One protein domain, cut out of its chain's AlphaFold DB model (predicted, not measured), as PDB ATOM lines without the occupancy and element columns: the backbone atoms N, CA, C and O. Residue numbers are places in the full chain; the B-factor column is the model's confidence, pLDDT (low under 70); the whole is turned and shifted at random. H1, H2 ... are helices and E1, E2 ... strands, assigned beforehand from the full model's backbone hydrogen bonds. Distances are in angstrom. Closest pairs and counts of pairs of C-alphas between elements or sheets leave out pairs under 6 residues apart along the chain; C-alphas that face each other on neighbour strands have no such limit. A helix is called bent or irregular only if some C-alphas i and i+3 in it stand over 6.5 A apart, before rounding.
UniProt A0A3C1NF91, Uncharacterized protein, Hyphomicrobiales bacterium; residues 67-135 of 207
ATOM      1  N   LEU A  67      92.307  31.803  86.520       91.12
ATOM      2  CA  LEU A  67      93.174  32.348  85.482       91.12
ATOM      3  C   LEU A  67      92.974  31.598  84.161       91.12
ATOM      4  O   LEU A  67      92.822  32.223  83.115       91.12
ATOM      5  N   LEU A  68      92.910  30.263  84.207       90.44
ATOM      6  CA  LEU A  68      92.617  29.450  83.029       90.44
ATOM      7  C   LEU A  68      91.232  29.773  82.463       90.44
ATOM      8  O   LEU A  68      91.081  29.873  81.250       90.44
ATOM      9  N   LEU A  69      90.239  29.985  83.330       89.69
ATOM     10  CA  LEU A  69      88.896  30.373  82.915       89.69
ATOM     11  C   LEU A  69      88.875  31.744  82.226       89.69
ATOM     12  O   LEU A  69      88.199  31.905  81.214       89.69
ATOM     13  N   LEU A  70      89.644  32.710  82.736       89.62
ATOM     14  CA  LEU A  70      89.794  34.028  82.119       89.62
ATOM     15  C   LEU A  70      90.473  33.938  80.740       89.62
ATOM     16  O   LEU A  70      90.103  34.662  79.818       89.62
ATOM     17  N   LEU A  71      91.437  33.026  80.582       92.12
ATOM     18  CA  LEU A  71      92.127  32.780  79.312       92.12
ATOM     19  C   LEU A  71      91.337  31.874  78.352       92.12
ATOM     20  O   LEU A  71      91.647  31.851  77.160       92.12
ATOM     21  N   ALA A  72      90.321  31.149  78.826       91.06
ATOM     22  CA  ALA A  72      89.609  30.138  78.047       91.06
ATOM     23  C   ALA A  72      89.053  30.653  76.702       91.06
ATOM     24  O   ALA A  72      89.275  29.977  75.695       91.06
ATOM     25  N   PRO A  73      88.419  31.843  76.608       91.81
ATOM     26  CA  PRO A  73      87.931  32.356  75.326       91.81
ATOM     27  C   PRO A  73      89.057  32.604  74.313       91.81
ATOM     28  O   PRO A  73      88.900  32.324  73.126       91.81
ATOM     29  N   ILE A  74      90.211  33.084  74.785       93.69
ATOM     30  CA  ILE A  74      91.385  33.354  73.946       93.69
ATOM     31  C   ILE A  74      92.007  32.038  73.479       93.69
ATOM     32  O   ILE A  74      92.318  31.894  72.300       93.69
ATOM     33  N   LEU A  75      92.149  31.061  74.380       93.12
ATOM     34  CA  LEU A  75      92.668  29.732  74.045       93.12
ATOM     35  C   LEU A  75      91.774  29.020  73.025       93.12
ATOM     36  O   LEU A  75      92.281  28.395  72.096       93.12
ATOM     37  N   PHE A  76      90.455  29.162  73.155       92.00
ATOM     38  CA  PHE A  76      89.503  28.608  72.198       92.00
ATOM     39  C   PHE A  76      89.615  29.284  70.824       92.00
ATOM     40  O   PHE A  76      89.688  28.602  69.804       92.00
ATOM     41  N   GLY A  77      89.732  30.616  70.787       92.62
ATOM     42  CA  GLY A  77      90.014  31.353  69.552       92.62
ATOM     43  C   GLY A  77      91.338  30.941  68.899       92.62
ATOM     44  O   GLY A  77      91.391  30.729  67.689       92.62
ATOM     45  N   LEU A  78      92.395  30.766  69.697       94.50
ATOM     46  CA  LEU A  78      93.707  30.328  69.222       94.50
ATOM     47  C   LEU A  78      93.658  28.912  68.636       94.50
ATOM     48  O   LEU A  78      94.234  28.677  67.577       94.50
ATOM     49  N   ALA A  79      92.945  27.981  69.275       93.62
ATOM     50  CA  ALA A  79      92.771  26.626  68.758       93.62
ATOM     51  C   ALA A  79      92.103  26.633  67.371       93.62
ATOM     52  O   ALA A  79      92.595  25.991  66.445       93.62
ATOM     53  N   VAL A  80      91.042  27.429  67.197       93.50
ATOM     54  CA  VAL A  80      90.356  27.599  65.904       93.50
ATOM     55  C   VAL A  80      91.277  28.232  64.853       93.50
ATOM     56  O   VAL A  80      91.272  27.812  63.695       93.50
ATOM     57  N   ALA A  81      92.114  29.195  65.250       93.31
ATOM     58  CA  ALA A  81      93.107  29.798  64.363       93.31
ATOM     59  C   ALA A  81      94.143  28.770  63.872       93.31
ATOM     60  O   ALA A  81      94.424  28.709  62.677       93.31
ATOM     61  N   ILE A  82      94.668  27.932  64.776       95.06
ATOM     62  CA  ILE A  82      95.649  26.878  64.458       95.06
ATOM     63  C   ILE A  82      95.054  25.834  63.503       95.06
ATOM     64  O   ILE A  82      95.755  25.331  62.630       95.06
ATOM     65  N   MET A  83      93.752  25.555  63.607       94.00
ATOM     66  CA  MET A  83      93.032  24.669  62.682       94.00
ATOM     67  C   MET A  83      92.830  25.266  61.273       94.00
ATOM     68  O   MET A  83      92.217  24.627  60.422       94.00
ATOM     69  N   GLY A  84      93.319  26.483  61.009       92.44
ATOM     70  CA  GLY A  84      93.210  27.159  59.711       92.44
ATOM     71  C   GLY A  84      91.880  27.884  59.488       92.44
ATOM     72  O   GLY A  84      91.657  28.460  58.425       92.44
ATOM     73  N   ALA A  85      91.003  27.908  60.492       92.69
ATOM     74  CA  ALA A  85      89.670  28.502  60.445       92.69
ATOM     75  C   ALA A  85      89.671  29.965  60.940       92.69
ATOM     76  O   ALA A  85      88.850  30.363  61.766       92.69
ATOM     77  N   TRP A  86      90.605  30.779  60.441       92.94
ATOM     78  CA  TRP A  86      90.866  32.145  60.918       92.94
ATOM     79  C   TRP A  86      89.629  33.059  60.886       92.94
ATOM     80  O   TRP A  86      89.430  33.851  61.807       92.94
ATOM     81  N   GLN A  87      88.746  32.898  59.896       93.56
ATOM     82  CA  GLN A  87      87.490  33.649  59.793       93.56
ATOM     83  C   GLN A  87      86.512  33.399  60.956       93.56
ATOM     84  O   GLN A  87      85.668  34.244  61.243       93.56
ATOM     85  N   PHE A  88      86.624  32.259  61.646       94.06
ATOM     86  CA  PHE A  88      85.752  31.896  62.767       94.06
ATOM     87  C   PHE A  88      86.341  32.259  64.133       94.06
ATOM     88  O   PHE A  88      85.652  32.119  65.140       94.06
ATOM     89  N   VAL A  89      87.573  32.772  64.196       93.38
ATOM     90  CA  VAL A  89      88.231  33.155  65.457       93.38
ATOM     91  C   VAL A  89      87.408  34.167  66.267       93.38
ATOM     92  O   VAL A  89      87.214  33.923  67.460       93.38
ATOM     93  N   PRO A  90      86.847  35.247  65.682       93.56
ATOM     94  CA  PRO A  90      86.010  36.173  66.444       93.56
ATOM     95  C   PRO A  90      84.757  35.494  67.011       93.56
ATOM     96  O   PRO A  90      84.386  35.736  68.158       93.56
ATOM     97  N   ALA A  91      84.135  34.604  66.228       93.88
ATOM     98  CA  ALA A  91      82.946  33.865  66.644       93.88
ATOM     99  C   ALA A  91      83.266  32.875  67.774       93.88
ATOM    100  O   ALA A  91      82.503  32.754  68.729       93.88
ATOM    101  N   ALA A  92      84.425  32.219  67.700       93.00
ATOM    102  CA  ALA A  92      84.926  31.310  68.720       93.00
ATOM    103  C   ALA A  92      85.196  32.042  70.043       93.00
ATOM    104  O   ALA A  92      84.725  31.605  71.091       93.00
ATOM    105  N   ILE A  93      85.880  33.191  70.004       93.75
ATOM    106  CA  ILE A  93      86.116  34.012  71.201       93.75
ATOM    107  C   ILE A  93      84.783  34.467  71.803       93.75
ATOM    108  O   ILE A  93      84.581  34.321  73.007       93.75
ATOM    109  N   ALA A  94      83.855  34.969  70.981       93.88
ATOM    110  CA  ALA A  94      82.540  35.403  71.445       93.88
ATOM    111  C   ALA A  94      81.758  34.258  72.107       93.88
ATOM    112  O   ALA A  94      81.230  34.432  73.204       93.88
ATOM    113  N   ALA A  95      81.745  33.072  71.494       92.75
ATOM    114  CA  ALA A  95      81.130  31.882  72.074       92.75
ATOM    115  C   ALA A  95      81.791  31.488  73.405       92.75
ATOM    116  O   ALA A  95      81.094  31.163  74.364       92.75
ATOM    117  N   GLY A  96      83.121  31.582  73.493       91.81
ATOM    118  CA  GLY A  96      83.871  31.357  74.726       91.81
ATOM    119  C   GLY A  96      83.481  32.330  75.840       91.81
ATOM    120  O   GLY A  96      83.241  31.901  76.962       91.81
ATOM    121  N   VAL A  97      83.351  33.626  75.540       91.75
ATOM    122  CA  VAL A  97      82.887  34.635  76.514       91.75
ATOM    123  C   VAL A  97      81.449  34.357  76.949       91.75
ATOM    124  O   VAL A  97      81.136  34.421  78.135       91.75
ATOM    125  N   VAL A  98      80.567  33.997  76.014       92.62
ATOM    126  CA  VAL A  98      79.184  33.647  76.357       92.62
ATOM    127  C   VAL A  98      79.139  32.419  77.268       92.62
ATOM    128  O   VAL A  98      78.369  32.389  78.225       92.62
ATOM    129  N   ALA A  99      80.009  31.436  77.036       89.75
ATOM    130  CA  ALA A  99      80.113  30.251  77.877       89.75
ATOM    131  C   ALA A  99      80.626  30.551  79.300       89.75
ATOM    132  O   ALA A  99      80.304  29.803  80.223       89.75
ATOM    133  N   THR A 100      81.385  31.634  79.517       89.81
ATOM    134  CA  THR A 100      81.863  32.020  80.857       89.81
ATOM    135  C   THR A 100      80.888  32.912  81.632       89.81
ATOM    136  O   THR A 100      81.049  33.056  82.849       89.81
ATOM    137  N   LEU A 101      79.853  33.472  80.992       89.19
ATOM    138  CA  LEU A 101      78.842  34.320  81.646       89.19
ATOM    139  C   LEU A 101      78.181  33.665  82.872       89.19
ATOM    140  O   LEU A 101      78.140  34.322  83.911       89.19
ATOM    141  N   PRO A 102      77.726  32.395  82.834       88.50
ATOM    142  CA  PRO A 102      77.070  31.772  83.989       88.50
ATOM    143  C   PRO A 102      77.982  31.612  85.213       88.50
ATOM    144  O   PRO A 102      77.496  31.435  86.326       88.50
ATOM    145  N   LEU A 103      79.306  31.654  85.019       86.38
ATOM    146  CA  LEU A 103      80.294  31.550  86.098       86.38
ATOM    147  C   LEU A 103      80.538  32.907  86.774       86.38
ATOM    148  O   LEU A 103      80.760  32.961  87.983       86.38
ATOM    149  N   HIS A 104      80.464  33.994  86.002       87.00
ATOM    150  CA  HIS A 104      80.546  35.362  86.521       87.00
ATOM    151  C   HIS A 104      79.214  35.817  87.126       87.00
ATOM    152  O   HIS A 104      79.199  36.556  88.105       87.00
ATOM    153  N   TYR A 105      78.098  35.347  86.567       87.38
ATOM    154  CA  TYR A 105      76.742  35.691  86.982       87.38
ATOM    155  C   TYR A 105      75.941  34.412  87.248       87.38
ATOM    156  O   TYR A 105      75.136  33.994  86.411       87.38
ATOM    157  N   PRO A 106      76.167  33.751  88.396       86.31
ATOM    158  CA  PRO A 106      75.409  32.559  88.744       86.31
ATOM    159  C   PRO A 106      73.938  32.910  88.986       86.31
ATOM    160  O   PRO A 106      73.610  33.744  89.827       86.31
ATOM    161  N   PHE A 107      73.036  32.200  88.312       82.44
ATOM    162  CA  PHE A 107      71.580  32.364  88.436       82.44
ATOM    163  C   PHE A 107      70.986  31.704  89.701       82.44
ATOM    164  O   PHE A 107      69.820  31.317  89.724       82.44
ATOM    165  N   GLY A 108      71.796  31.518  90.746       82.69
ATOM    166  CA  GLY A 108      71.404  30.836  91.979       82.69
ATOM    167  C   GLY A 108      70.609  31.718  92.944       82.69
ATOM    168  O   GLY A 108      70.611  32.945  92.843       82.69
ATOM    169  N   ALA A 109      69.956  31.083  93.922       83.25
ATOM    170  CA  ALA A 109      69.300  31.803  95.007       83.25
ATOM    171  C   ALA A 109      70.337  32.629  95.796       83.25
ATOM    172  O   ALA A 109      71.376  32.085  96.180       83.25
ATOM    173  N   PRO A 110      70.088  33.928  96.038       84.50
ATOM    174  CA  PRO A 110      71.044  34.780  96.725       84.50
ATOM    175  C   PRO A 110      71.110  34.444  98.216       84.50
ATOM    176  O   PRO A 110      70.082  34.364  98.893       84.50
ATOM    177  N   SER A 111      72.324  34.300  98.741       83.00
ATOM    178  CA  SER A 111      72.551  34.054 100.169       83.00
ATOM    179  C   SER A 111      72.463  35.356 100.966       83.00
ATOM    180  O   SER A 111      73.088  36.351 100.593       83.00
ATOM    181  N   GLY A 112      71.713  35.352 102.073       85.44
ATOM    182  CA  GLY A 112      71.664  36.469 103.023       85.44
ATOM    183  C   GLY A 112      73.024  36.667 103.692       85.44
ATOM    184  O   GLY A 112      73.549  35.746 104.315       85.44
ATOM    185  N   THR A 113      73.634  37.838 103.517       88.38
ATOM    186  CA  THR A 113      74.940  38.162 104.107       88.38
ATOM    187  C   THR A 113      75.058  39.651 104.413       88.38
ATOM    188  O   THR A 113      74.318  40.481 103.888       88.38
ATOM    189  N   THR A 114      76.013  40.011 105.263       89.31
ATOM    190  CA  THR A 114      76.312  41.411 105.587       89.31
ATOM    191  C   THR A 114      77.530  41.893 104.802       89.31
ATOM    192  O   THR A 114      78.397  41.108 104.414       89.31
ATOM    193  N   VAL A 115      77.650  43.211 104.610       87.38
ATOM    194  CA  VAL A 115      78.827  43.813 103.950       87.38
ATOM    195  C   VAL A 115      80.118  43.454 104.686       87.38
ATOM    196  O   VAL A 115      81.129  43.161 104.054       87.38
ATOM    197  N   MET A 116      80.084  43.416 106.021       86.69
ATOM    198  CA  MET A 116      81.258  43.065 106.820       86.69
ATOM    199  C   MET A 116      81.712  41.629 106.582       86.69
ATOM    200  O   MET A 116      82.916  41.391 106.515       86.69
ATOM    201  N   ALA A 117      80.777  40.692 106.419       86.31
ATOM    202  CA  ALA A 117      81.112  39.307 106.111       86.31
ATOM    203  C   ALA A 117      81.800  39.194 104.740       86.31
ATOM    204  O   ALA A 117      82.852  38.571 104.643       86.31
ATOM    205  N   LEU A 118      81.278  39.881 103.718       87.19
ATOM    206  CA  LEU A 118      81.873  39.899 102.373       87.19
ATOM    207  C   LEU A 118      83.252  40.563 102.336       87.19
ATOM    208  O   LEU A 118      84.172  40.051 101.710       87.19
ATOM    209  N   MET A 119      83.425  41.681 103.040       85.19
ATOM    210  CA  MET A 119      84.717  42.376 103.128       85.19
ATOM    211  C   MET A 119      85.763  41.607 103.947       85.19
ATOM    212  O   MET A 119      86.959  41.884 103.837       85.19
ATOM    213  N   SER A 120      85.328  40.663 104.783       83.31
ATOM    214  CA  SER A 120      86.211  39.829 105.603       83.31
ATOM    215  C   SER A 120      86.626  38.531 104.909       83.31
ATOM    216  O   SER A 120      87.502  37.835 105.424       83.31
ATOM    217  N   ASP A 121      86.039  38.207 103.754       85.38
ATOM    218  CA  ASP A 121      86.366  36.996 103.012       85.38
ATOM    219  C   ASP A 121      87.767  37.087 102.387       85.38
ATOM    220  O   ASP A 121      88.061  37.923 101.530       85.38
ATOM    221  N   ALA A 122      88.662  36.208 102.832       83.12
ATOM    222  CA  ALA A 122      90.023  36.117 102.318       83.12
ATOM    223  C   ALA A 122      90.121  35.315 101.008       83.12
ATOM    224  O   ALA A 122      91.099  35.473 100.271       83.12
ATOM    225  N   ALA A 123      89.129  34.471 100.714       82.44
ATOM    226  CA  ALA A 123      89.069  33.615  99.532       82.44
ATOM    227  C   ALA A 123      88.277  34.244  98.371       82.44
ATOM    228  O   ALA A 123      88.024  33.575  97.366       82.44
ATOM    229  N   ALA A 124      87.925  35.528  98.489       84.31
ATOM    230  CA  ALA A 124      87.225  36.269  97.453       84.31
ATOM    231  C   ALA A 124      87.961  36.193  96.101       84.31
ATOM    232  O   ALA A 124      89.193  36.282  96.026       84.31
ATOM    233  N   SER A 125      87.185  36.043  95.028       85.88
ATOM    234  CA  SER A 125      87.667  35.972  93.648       85.88
ATOM    235  C   SER A 125      86.999  37.049  92.792       85.88
ATOM    236  O   SER A 125      85.798  37.266  92.937       85.88
ATOM    237  N   PRO A 126      87.733  37.700  91.870       83.50
ATOM    238  CA  PRO A 126      87.142  38.624  90.905       83.50
ATOM    239  C   PRO A 126      86.436  37.915  89.734       83.50
ATOM    240  O   PRO A 126      85.699  38.562  88.999       83.50
ATOM    241  N   VAL A 127      86.681  36.615  89.527       85.75
ATOM    242  CA  VAL A 127      86.185  35.864  88.358       85.75
ATOM    243  C   VAL A 127      84.866  35.156  88.663       85.75
ATOM    244  O   VAL A 127      83.981  35.088  87.814       85.75
ATOM    245  N   ARG A 128      84.710  34.618  89.876       85.19
ATOM    246  CA  ARG A 128      83.466  33.959  90.285       85.19
ATOM    247  C   ARG A 128      82.547  34.944  90.983       85.19
ATOM    248  O   ARG A 128      82.873  35.437  92.060       85.19
ATOM    249  N   GLY A 129      81.376  35.174  90.399       84.69
ATOM    250  CA  GLY A 129      80.324  35.917  91.078       84.69
ATOM    251  C   GLY A 129      79.734  35.104  92.223       84.69
ATOM    252  O   GLY A 129      79.619  33.881  92.139       84.69
ATOM    253  N   GLN A 130      79.317  35.791  93.282       85.94
ATOM    254  CA  GLN A 130      78.534  35.198  94.359       85.94
ATOM    255  C   GLN A 130      77.188  35.928  94.439       85.94
ATOM    256  O   GLN A 130      77.177  37.150  94.610       85.94
ATOM    257  N   PRO A 131      76.048  35.223  94.323       88.38
ATOM    258  CA  PRO A 131      74.746  35.856  94.440       88.38
ATOM    259  C   PRO A 131      74.491  36.130  95.926       88.38
ATOM    260  O   PRO A 131      74.404  35.209  96.742       88.38
ATOM    261  N   VAL A 132      74.412  37.408  96.294       88.69
ATOM    262  CA  VAL A 132      74.308  37.838  97.694       88.69
ATOM    263  C   VAL A 132      73.143  38.794  97.888       88.69
ATOM    264  O   VAL A 132      72.923  39.703  97.089       88.69
ATOM    265  N   ARG A 133      72.397  38.600  98.975       89.00
ATOM    266  CA  ARG A 133      71.381  39.537  99.447       89.00
ATOM    267  C   ARG A 133      71.934  40.244 100.674       89.00
ATOM    268  O   ARG A 133      72.204  39.602 101.684       89.00
ATOM    269  N   LEU A 134      72.132  41.554 100.563       89.06
ATOM    270  CA  LEU A 134      72.702  42.346 101.647       89.06
ATOM    271  C   LEU A 134      71.655  42.620 102.724       89.06
ATOM    272  O   LEU A 134      70.604  43.197 102.449       89.06
ATOM    273  N   GLU A 135      71.975  42.242 103.954       86.62
ATOM    274  CA  GLU A 135      71.191  42.570 105.139       86.62
ATOM    275  C   GLU A 135      71.851  43.740 105.871       86.62
ATOM    276  O   GLU A 135      73.015  43.677 106.275       86.62
TER     277      GLU A 135
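Overview. This is residues 67 to 135 of the 207 residues of an uncharacterized protein of Hyphomicrobiales bacterium (UniProt A0A3C1NF91). A small sheet of two short strands, E1 and E2, with the short helix H3 after E1, forms a loose, open loop of chain at one end of a long helical hairpin made by H1 and H2. H1 and H2 run side by side, and residues 119 to 125, the end of H3 and the stretch after it, stand free. The printed part has 69 residues with three named helices and two named strands, in the order H1, H2, E1, H3, E2; the sheet's order is E1, E2, parallel, and the class is mostly helix. The whole is a rod, only just extended and close to loose, with a radius of gyration of the C-alphas of 16.7 A and spans of 52 by 22 by 11 A.

Arrangement. E1, residues 111 to 113, and E2, residues 132 to 134, are parallel neighbours, with 38 degrees between their directions. N 113 and O 133 are within hydrogen-bond range at 2.9 A, as are N 133 and O 111 at 2.9 A. H3, residues 115 to 120, lies between them in the chain, and together they form a strand-helix-strand unit, two parallel strands joined through a helix, with a right-handed crossover. The closest C-alphas of H3 and E2, those of Val 115 and Leu 134, are 6.7 A apart. H2, residues 86 to 104, is apart from H3 and from E2. H1, residues 67 to 82, touches H2, the closest C-alphas being those of Pro 73 and Gly 96, 4.2 A apart. The two form a helical hairpin, running opposite ways at a shallow tilt of 19 degrees. H1 is apart from E1, H3 and E2. Every O i to N i+4 pair is within hydrogen-bond range in H3, against 10 of 12 in H1 and 11 of 15 in H2.

Along the chain. E1 and E2 each measure 6.2 A from first to last C-alpha; E2 ends at C-alpha 134, (72.702, 42.346, 101.647). H3 measures 8.6 A. H2 measures 27.8 A, from C-alpha 86 at (90.866, 32.145, 60.918), and is irregular, with C-alphas 87 and 90 7.3 A apart. H1 begins at C-alpha 67, (93.174, 32.348, 85.482), and measures 21.9 A; it is irregular, with C-alphas 70 and 73 7.2 A apart, and has a kink of 44 degrees near residue 74.

Size, cuts and confidence. The C-alphas farthest apart are those of Gly 84 and Glu 135, at 52.8 A. The link from H3 to E2, with 11 residues, is long. The printed part has no cut. The mean pLDDT of the printed part is 89.2, and no printed residue is under 70.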